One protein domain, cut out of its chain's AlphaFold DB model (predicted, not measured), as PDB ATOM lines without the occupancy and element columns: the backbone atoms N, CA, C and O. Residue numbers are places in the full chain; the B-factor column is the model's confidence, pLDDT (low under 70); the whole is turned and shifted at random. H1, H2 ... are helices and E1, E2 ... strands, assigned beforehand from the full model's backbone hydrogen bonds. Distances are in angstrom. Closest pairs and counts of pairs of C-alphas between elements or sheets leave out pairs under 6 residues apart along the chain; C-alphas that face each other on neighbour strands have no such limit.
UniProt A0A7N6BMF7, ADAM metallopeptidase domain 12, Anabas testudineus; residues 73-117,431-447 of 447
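What this domain is: This is residues 73 to 117 and 431 to 447 of the 447 residues of the protein "ADAM metallopeptidase domain 12" of Anabas testudineus (UniProt A0A7N6BMF7). Two long strands, E1 and E2, make a narrow ribbon, and the longer helix H2 packs on one side of it; the short helix H1 makes the turn between E1 and H2 at one end. The five residues before E1 and the stretches after H2 and E2 are loops without a named element. The 62 printed residues have two named strands and two named helices in the order E1, H1, H2, E2, with the sheet order E1 - E2, antiparallel, and the class mixed, helices and strands. The whole is loose and elongated, with a radius of gyration of the C-alphas of 14.0 A and spans of 43 by 25 by 15 A.

Where its parts are: E1 is residues 78 to 85, 21.8 A long, from C-alpha 78 at (33.992, 4.076, 11.954). H1 is residues 87 to 92. H2 is residues 97 to 111, 21.2 A long, ending with C-alpha 111 at (25.247, 14.276, 10.275). E2 is residues 432 to 439, 22.6 A long, ending with C-alpha 439 at (29.843, 5.342, 12.574).

How they stand to each other: E1 and E2 are antiparallel neighbours at 153 degrees, with N 81 and O 436 at 2.7 A and N 436 and O 81 at 2.8 A, within hydrogen-bond range. The closest C-alphas of E1 and H2, Ile 83 and Leu 104, are 6.9 A apart. Those of H2 and E2, Ala 108 and Tyr 436, are 7.3 A apart. With its residues 97 to 100 alone, H2 only just touches H1, with 3 pairs of C-alphas within 8 A, the closest being Phe 90 and Val 100 at 6.2 A. Their lines are about perpendicular, at 84 degrees. H1 and E2 are only just apart, at 8.3 A. In H1 and H2 every O i to N i+4 pair is within hydrogen-bond range.

The domain as a whole: The C-alphas farthest apart, of Gln 73 and Gly 94, are 45.0 A apart. Residues 118 to 430 are not printed, and C-alphas 117 and 431 are 37.8 A apart across the cut. The links E1 to H1 and H1 to H2 are tight. Mean pLDDT of the printed part is 72.0, and residues 73 to 81 and 431 to 444 are under 70.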
ATOM      1  N   GLN A  73      30.668  -8.847  11.436       41.47
ATOM      2  CA  GLN A  73      31.645  -8.610  12.483       41.47
ATOM      3  C   GLN A  73      30.990  -7.690  13.517       41.47
ATOM      4  O   GLN A  73      30.538  -6.601  13.177       41.47
ATOM      5  N   THR A  74      30.913  -8.139  14.767       43.28
ATOM      6  CA  THR A  74      30.395  -7.381  15.918       43.28
ATOM      7  C   THR A  74      31.250  -6.146  16.240       43.28
ATOM      8  O   THR A  74      31.076  -5.513  17.279       43.28
ATOM      9  N   THR A  75      32.182  -5.784  15.358       44.38
ATOM     10  CA  THR A  75      33.035  -4.614  15.460       44.38
ATOM     11  C   THR A  75      32.414  -3.466  14.670       44.38
ATOM     12  O   THR A  75      32.338  -3.471  13.442       44.38
ATOM     13  N   THR A  76      31.956  -2.457  15.407       49.56
ATOM     14  CA  THR A  76      31.547  -1.165  14.854       49.56
ATOM     15  C   THR A  76      32.645  -0.626  13.931       49.56
ATOM     16  O   THR A  76      33.783  -0.464  14.371       49.56
ATOM     17  N   LYS A  77      32.315  -0.338  12.669       52.81
ATOM     18  CA  LYS A  77      33.224   0.344  11.739       52.81
ATOM     19  C   LYS A  77      32.974   1.846  11.808       52.81
ATOM     20  O   LYS A  77      31.826   2.279  11.716       52.81
ATOM     21  N   TYR A  78      34.041   2.619  11.956       60.12
ATOM     22  CA  TYR A  78      33.992   4.076  11.954       60.12
ATOM     23  C   TYR A  78      34.517   4.613  10.620       60.12
ATOM     24  O   TYR A  78      35.377   3.991   9.994       60.12
ATOM     25  N   VAL A  79      33.963   5.734  10.176       64.44
ATOM     26  CA  VAL A  79      34.482   6.573   9.099       64.44
ATOM     27  C   VAL A  79      34.937   7.872   9.740       64.44
ATOM     28  O   VAL A  79      34.186   8.507  10.480       64.44
ATOM     29  N   GLU A  80      36.171   8.266   9.462       64.38
ATOM     30  CA  GLU A  80      36.697   9.543   9.919       64.38
ATOM     31  C   GLU A  80      36.070  10.675   9.092       64.38
ATOM     32  O   GLU A  80      36.244  10.754   7.876       64.38
ATOM     33  N   LEU A  81      35.301  11.536   9.754       69.12
ATOM     34  CA  LEU A  81      34.772  12.774   9.207       69.12
ATOM     35  C   LEU A  81      35.737  13.910   9.539       69.12
ATOM     36  O   LEU A  81      35.874  14.312  10.694       69.12
ATOM     37  N   ILE A  82      36.350  14.474   8.505       75.94
ATOM     38  CA  ILE A  82      37.158  15.682   8.631       75.94
ATOM     39  C   ILE A  82      36.278  16.884   8.290       75.94
ATOM     40  O   ILE A  82      35.821  17.019   7.154       75.94
ATOM     41  N   ILE A  83      36.046  17.763   9.266       78.19
ATOM     42  CA  ILE A  83      35.334  19.026   9.054       78.19
ATOM     43  C   ILE A  83      36.338  20.170   9.152       78.19
ATOM     44  O   ILE A  83      37.052  20.320  10.147       78.19
ATOM     45  N   VAL A  84      36.379  20.990   8.107       82.75
ATOM     46  CA  VAL A  84      37.256  22.155   8.022       82.75
ATOM     47  C   VAL A  84      36.412  23.419   8.136       82.75
ATOM     48  O   VAL A  84      35.514  23.640   7.325       82.75
ATOM     49  N   ALA A  85      36.718  24.260   9.126       83.56
ATOM     50  CA  ALA A  85      36.193  25.620   9.183       83.56
ATOM     51  C   ALA A  85      37.136  26.566   8.436       83.56
ATOM     52  O   ALA A  85      38.334  26.620   8.726       83.56
ATOM     53  N   ASP A  86      36.594  27.322   7.483       82.31
ATOM     54  CA  ASP A  86      37.335  28.389   6.822       82.31
ATOM     55  C   ASP A  86      37.523  29.602   7.757       82.31
ATOM     56  O   ASP A  86      36.869  29.747   8.797       82.31
ATOM     57  N   ASN A  87      38.423  30.519   7.387       82.31
ATOM     58  CA  ASN A  87      38.660  31.730   8.179       82.31
ATOM     59  C   ASN A  87      37.379  32.575   8.318       82.31
ATOM     60  O   ASN A  87      37.186  33.240   9.332       82.31
ATOM     61  N   ARG A  88      36.465  32.537   7.340       86.81
ATOM     62  CA  ARG A  88      35.192  33.263   7.414       86.81
ATOM     63  C   ARG A  88      34.334  32.758   8.575       86.81
ATOM     64  O   ARG A  88      33.760  33.581   9.286       86.81
ATOM     65  N   GLU A  89      34.255  31.449   8.790       83.38
ATOM     66  CA  GLU A  89      33.546  30.862   9.927       83.38
ATOM     67  C   GLU A  89      34.220  31.226  11.259       83.38
ATOM     68  O   GLU A  89      33.534  31.630  12.195       83.38
ATOM     69  N   PHE A  90      35.556  31.234  11.323       86.94
ATOM     70  CA  PHE A  90      36.286  31.719  12.503       86.94
ATOM     71  C   PHE A  90      35.978  33.191  12.832       86.94
ATOM     72  O   PHE A  90      35.726  33.527  13.992       86.94
ATOM     73  N   GLN A  91      35.917  34.069  11.822       88.12
ATOM     74  CA  GLN A  91      35.508  35.466  12.023       88.12
ATOM     75  C   GLN A  91      34.061  35.571  12.531       88.12
ATOM     76  O   GLN A  91      33.801  36.338  13.458       88.12
ATOM     77  N   LYS A  92      33.122  34.793  11.969       91.88
ATOM     78  CA  LYS A  92      31.711  34.793  12.400       91.88
ATOM     79  C   LYS A  92      31.537  34.367  13.855       91.88
ATOM     80  O   LYS A  92      30.697  34.932  14.545       91.88
ATOM     81  N   GLN A  93      32.336  33.408  14.323       90.50
ATOM     82  CA  GLN A  93      32.308  32.953  15.716       90.50
ATOM     83  C   GLN A  93      33.056  33.901  16.674       90.50
ATOM     84  O   GLN A  93      33.269  33.575  17.839       90.50
ATOM     85  N   GLY A  94      33.444  35.096  16.213       91.44
ATOM     86  CA  GLY A  94      34.095  36.110  17.038       91.44
ATOM     87  C   GLY A  94      35.576  35.838  17.291       91.44
ATOM     88  O   GLY A  94      36.091  36.271  18.317       91.44
ATOM     89  N   LYS A  95      36.255  35.133  16.372       87.88
ATOM     90  CA  LYS A  95      37.660  34.707  16.505       87.88
ATOM     91  C   LYS A  95      37.906  33.815  17.732       87.88
ATOM     92  O   LYS A  95      38.998  33.808  18.297       87.88
ATOM     93  N   ASP A  96      36.882  33.072  18.143       87.69
ATOM     94  CA  ASP A  96      36.901  32.189  19.305       87.69
ATOM     95  C   ASP A  96      36.960  30.727  18.845       87.69
ATOM     96  O   ASP A  96      36.034  30.207  18.216       87.69
ATOM     97  N   MET A  97      38.077  30.069  19.153       82.50
ATOM     98  CA  MET A  97      38.334  28.694  18.734       82.50
ATOM     99  C   MET A  97      37.365  27.694  19.371       82.50
ATOM    100  O   MET A  97      37.002  26.704  18.736       82.50
ATOM    101  N   GLU A  98      36.925  27.943  20.604       85.12
ATOM    102  CA  GLU A  98      36.011  27.040  21.305       85.12
ATOM    103  C   GLU A  98      34.601  27.135  20.722       85.12
ATOM    104  O   GLU A  98      33.940  26.114  20.531       85.12
ATOM    105  N   LYS A  99      34.175  28.331  20.300       85.94
ATOM    106  CA  LYS A  99      32.908  28.497  19.570       85.94
ATOM    107  C   LYS A  99      32.933  27.832  18.198       85.94
ATOM    108  O   LYS A  99      31.944  27.213  17.811       85.94
ATOM    109  N   VAL A 100      34.055  27.902  17.473       84.69
ATOM    110  CA  VAL A 100      34.214  27.170  16.203       84.69
ATOM    111  C   VAL A 100      34.159  25.661  16.433       84.69
ATOM    112  O   VAL A 100      33.397  24.979  15.753       84.69
ATOM    113  N   LYS A 101      34.890  25.131  17.422       79.38
ATOM    114  CA  LYS A 101      34.824  23.706  17.796       79.38
ATOM    115  C   LYS A 101      33.406  23.263  18.121       79.38
ATOM    116  O   LYS A 101      32.951  22.241  17.611       79.38
ATOM    117  N   GLN A 102      32.704  24.033  18.950       82.75
ATOM    118  CA  GLN A 102      31.329  23.734  19.325       82.75
ATOM    119  C   GLN A 102      30.416  23.726  18.097       82.75
ATOM    120  O   GLN A 102      29.636  22.794  17.917       82.75
ATOM    121  N   ARG A 103      30.588  24.693  17.189       84.69
ATOM    122  CA  ARG A 103      29.830  24.751  15.939       84.69
ATOM    123  C   ARG A 103      30.085  23.546  15.030       84.69
ATOM    124  O   ARG A 103      29.145  23.015  14.445       84.69
ATOM    125  N   LEU A 104      31.330  23.097  14.901       82.62
ATOM    126  CA  LEU A 104      31.662  21.929  14.079       82.62
ATOM    127  C   LEU A 104      31.183  20.624  14.718       82.62
ATOM    128  O   LEU A 104      30.706  19.744  14.006       82.62
ATOM    129  N   ALA A 105      31.211  20.526  16.050       75.44
ATOM    130  CA  ALA A 105      30.620  19.406  16.775       75.44
ATOM    131  C   ALA A 105      29.096  19.340  16.579       75.44
ATOM    132  O   ALA A 105      28.553  18.258  16.380       75.44
ATOM    133  N   GLU A 106      28.394  20.480  16.572       80.12
ATOM    134  CA  GLU A 106      26.965  20.535  16.229       80.12
ATOM    135  C   GLU A 106      26.691  20.020  14.811       80.12
ATOM    136  O   GLU A 106      25.752  19.251  14.609       80.12
ATOM    137  N   ILE A 107      27.517  20.412  13.836       81.25
ATOM    138  CA  ILE A 107      27.400  19.948  12.447       81.25
ATOM    139  C   ILE A 107      27.652  18.438  12.365       81.25
ATOM    140  O   ILE A 107      26.858  17.728  11.752       81.25
ATOM    141  N   ALA A 108      28.697  17.932  13.024       76.94
ATOM    142  CA  ALA A 108      28.984  16.500  13.092       76.94
ATOM    143  C   ALA A 108      27.813  15.715  13.711       76.94
ATOM    144  O   ALA A 108      27.377  14.712  13.153       76.94
ATOM    145  N   ASN A 109      27.243  16.213  14.813       76.12
ATOM    146  CA  ASN A 109      26.081  15.608  15.471       76.12
ATOM    147  C   ASN A 109      24.826  15.620  14.591       76.12
ATOM    148  O   ASN A 109      23.995  14.718  14.691       76.12
ATOM    149  N   TYR A 110      24.663  16.635  13.741       76.00
ATOM    150  CA  TYR A 110      23.562  16.679  12.785       76.00
ATOM    151  C   TYR A 110      23.703  15.598  11.705       76.00
ATOM    152  O   TYR A 110      22.706  14.989  11.328       76.00
ATOM    153  N   VAL A 111      24.933  15.337  11.247       73.94
ATOM    154  CA  VAL A 111      25.247  14.276  10.275       73.94
ATOM    155  C   VAL A 111      25.149  12.878  10.900       73.94
ATOM    156  O   VAL A 111      24.791  11.938  10.207       73.94
ATOM    157  N   ASP A 112      25.411  12.728  12.202       74.88
ATOM    158  CA  ASP A 112      25.313  11.438  12.911       74.88
ATOM    159  C   ASP A 112      23.886  11.089  13.388       74.88
ATOM    160  O   ASP A 112      23.668  10.103  14.106       74.88
ATOM    161  N   LYS A 113      22.895  11.920  13.045       82.81
ATOM    162  CA  LYS A 113      21.532  11.810  13.565       82.81
ATOM    163  C   LYS A 113      20.742  10.717  12.849       82.81
ATOM    164  O   LYS A 113      20.596  10.728  11.636       82.81
ATOM    165  N   LEU A 114      20.083   9.857  13.629       86.12
ATOM    166  CA  LEU A 114      19.145   8.873  13.087       86.12
ATOM    167  C   LEU A 114      18.004   9.536  12.303       86.12
ATOM    168  O   LEU A 114      17.381  10.503  12.763       86.12
ATOM    169  N   LYS A 115      17.683   8.953  11.148       88.81
ATOM    170  CA  LYS A 115      16.494   9.306  10.376       88.81
ATOM    171  C   LYS A 115      15.239   9.036  11.215       88.81
ATOM    172  O   LYS A 115      15.181   8.031  11.930       88.81
ATOM    173  N   PRO A 116      14.224   9.917  11.155       91.00
ATOM    174  CA  PRO A 116      12.998   9.723  11.915       91.00
ATOM    175  C   PRO A 116      12.267   8.452  11.472       91.00
ATOM    176  O   PRO A 116      12.368   8.023  10.317       91.00
ATOM    177  N   ALA A 117      11.500   7.876  12.400       93.19
ATOM    178  CA  ALA A 117      10.631   6.747  12.104       93.19
ATOM    179  C   ALA A 117       9.702   7.084  10.930       93.19
ATOM    180  O   ALA A 117       9.150   8.183  10.907       93.19
ATOM    181  N   LEU A 431      43.697  27.491   8.224       38.91
ATOM    182  CA  LEU A 431      42.765  26.357   8.217       38.91
ATOM    183  C   LEU A 431      42.853  25.614   9.557       38.91
ATOM    184  O   LEU A 431      43.916  25.108   9.913       38.91
ATOM    185  N   HIS A 432      41.734  25.514  10.275       51.66
ATOM    186  CA  HIS A 432      41.619  24.643  11.443       51.66
ATOM    187  C   HIS A 432      40.857  23.377  11.047       51.66
ATOM    188  O   HIS A 432      39.683  23.430  10.674       51.66
ATOM    189  N   ILE A 433      41.564  22.248  11.084       47.59
ATOM    190  CA  ILE A 433      41.064  20.932  10.690       47.59
ATOM    191  C   ILE A 433      40.650  20.181  11.954       47.59
ATOM    192  O   ILE A 433      41.460  20.010  12.865       47.59
ATOM    193  N   PHE A 434      39.403  19.719  11.997       56.06
ATOM    194  CA  PHE A 434      38.889  18.903  13.092       56.06
ATOM    195  C   PHE A 434      38.525  17.516  12.571       56.06
ATOM    196  O   PHE A 434      37.813  17.388  11.574       56.06
ATOM    197  N   SER A 435      39.028  16.485  13.249       44.31
ATOM    198  CA  SER A 435      38.697  15.089  12.972       44.31
ATOM    199  C   SER A 435      37.637  14.602  13.958       44.31
ATOM    200  O   SER A 435      37.773  14.766  15.172       44.31
ATOM    201  N   TYR A 436      36.583  14.003  13.415       56.62
ATOM    202  CA  TYR A 436      35.524  13.319  14.140       56.62
ATOM    203  C   TYR A 436      35.435  11.881  13.635       56.62
ATOM    204  O   TYR A 436      35.630  11.611  12.458       56.62
ATOM    205  N   GLN A 437      35.105  10.937  14.509       47.19
ATOM    206  CA  GLN A 437      34.837   9.557  14.104       47.19
ATOM    207  C   GLN A 437      33.324   9.360  14.043       47.19
ATOM    208  O   GLN A 437      32.660   9.355  15.079       47.19
ATOM    209  N   LEU A 438      32.776   9.211  12.839       53.72
ATOM    210  CA  LEU A 438      31.384   8.820  12.634       53.72
ATOM    211  C   LEU A 438      31.278   7.301  12.559       53.72
ATOM    212  O   LEU A 438      32.189   6.632  12.077       53.72
ATOM    213  N   LYS A 439      30.150   6.725  12.976       57.28
ATOM    214  CA  LYS A 439      29.843   5.342  12.574       57.28
ATOM    215  C   LYS A 439      29.574   5.315  11.073       57.28
ATOM    216  O   LYS A 439      28.948   6.232  10.559       57.28
ATOM    217  N   ASN A 440      30.098   4.303  10.383       56.47
ATOM    218  CA  ASN A 440      30.173   4.259   8.924       56.47
ATOM    219  C   ASN A 440      28.797   4.447   8.233       56.47
ATOM    220  O   ASN A 440      28.029   3.484   8.153       56.47
ATOM    221  N   PRO A 441      28.511   5.628   7.645       53.25
ATOM    222  CA  PRO A 441      27.204   5.925   7.062       53.25
ATOM    223  C   PRO A 441      26.934   5.142   5.769       53.25
ATOM    224  O   PRO A 441      25.781   4.948   5.402       53.25
ATOM    225  N   LEU A 442      27.970   4.620   5.096       50.25
ATOM    226  CA  LEU A 442      27.812   3.816   3.874       50.25
ATOM    227  C   LEU A 442      27.166   2.442   4.135       50.25
ATOM    228  O   LEU A 442      26.749   1.775   3.192       50.25
ATOM    229  N   ILE A 443      27.102   2.004   5.397       55.25
ATOM    230  CA  ILE A 443      26.447   0.755   5.826       55.25
ATOM    231  C   ILE A 443      25.122   1.055   6.565       55.25
ATOM    232  O   ILE A 443      24.254   0.186   6.684       55.25
ATOM    233  N   ASP A 444      24.931   2.299   7.009       64.56
ATOM    234  CA  ASP A 444      23.885   2.717   7.939       64.56
ATOM    235  C   ASP A 444      22.805   3.549   7.224       64.56
ATOM    236  O   ASP A 444      22.735   4.767   7.351       64.56
ATOM    237  N   PHE A 445      21.923   2.876   6.476       76.94
ATOM    238  CA  PHE A 445      20.853   3.493   5.666       76.94
ATOM    239  C   PHE A 445      19.883   4.413   6.432       76.94
ATOM    240  O   PHE A 445      19.209   5.237   5.816       76.94
ATOM    241  N   CYS A 446      19.785   4.276   7.756       84.12
ATOM    242  CA  CYS A 446      18.934   5.098   8.619       84.12
ATOM    243  C   CYS A 446      19.726   6.098   9.472       84.12
ATOM    244  O   CYS A 446      19.152   6.678  10.397       84.12
ATOM    245  N   ARG A 447      21.011   6.310   9.175       78.81
ATOM    246  CA  ARG A 447      21.842   7.372   9.750       78.81
ATOM    247  C   ARG A 447      22.030   8.526   8.762       78.81
ATOM    248  O   ARG A 447      21.747   8.366   7.547       78.81
TER     249      ARG A 447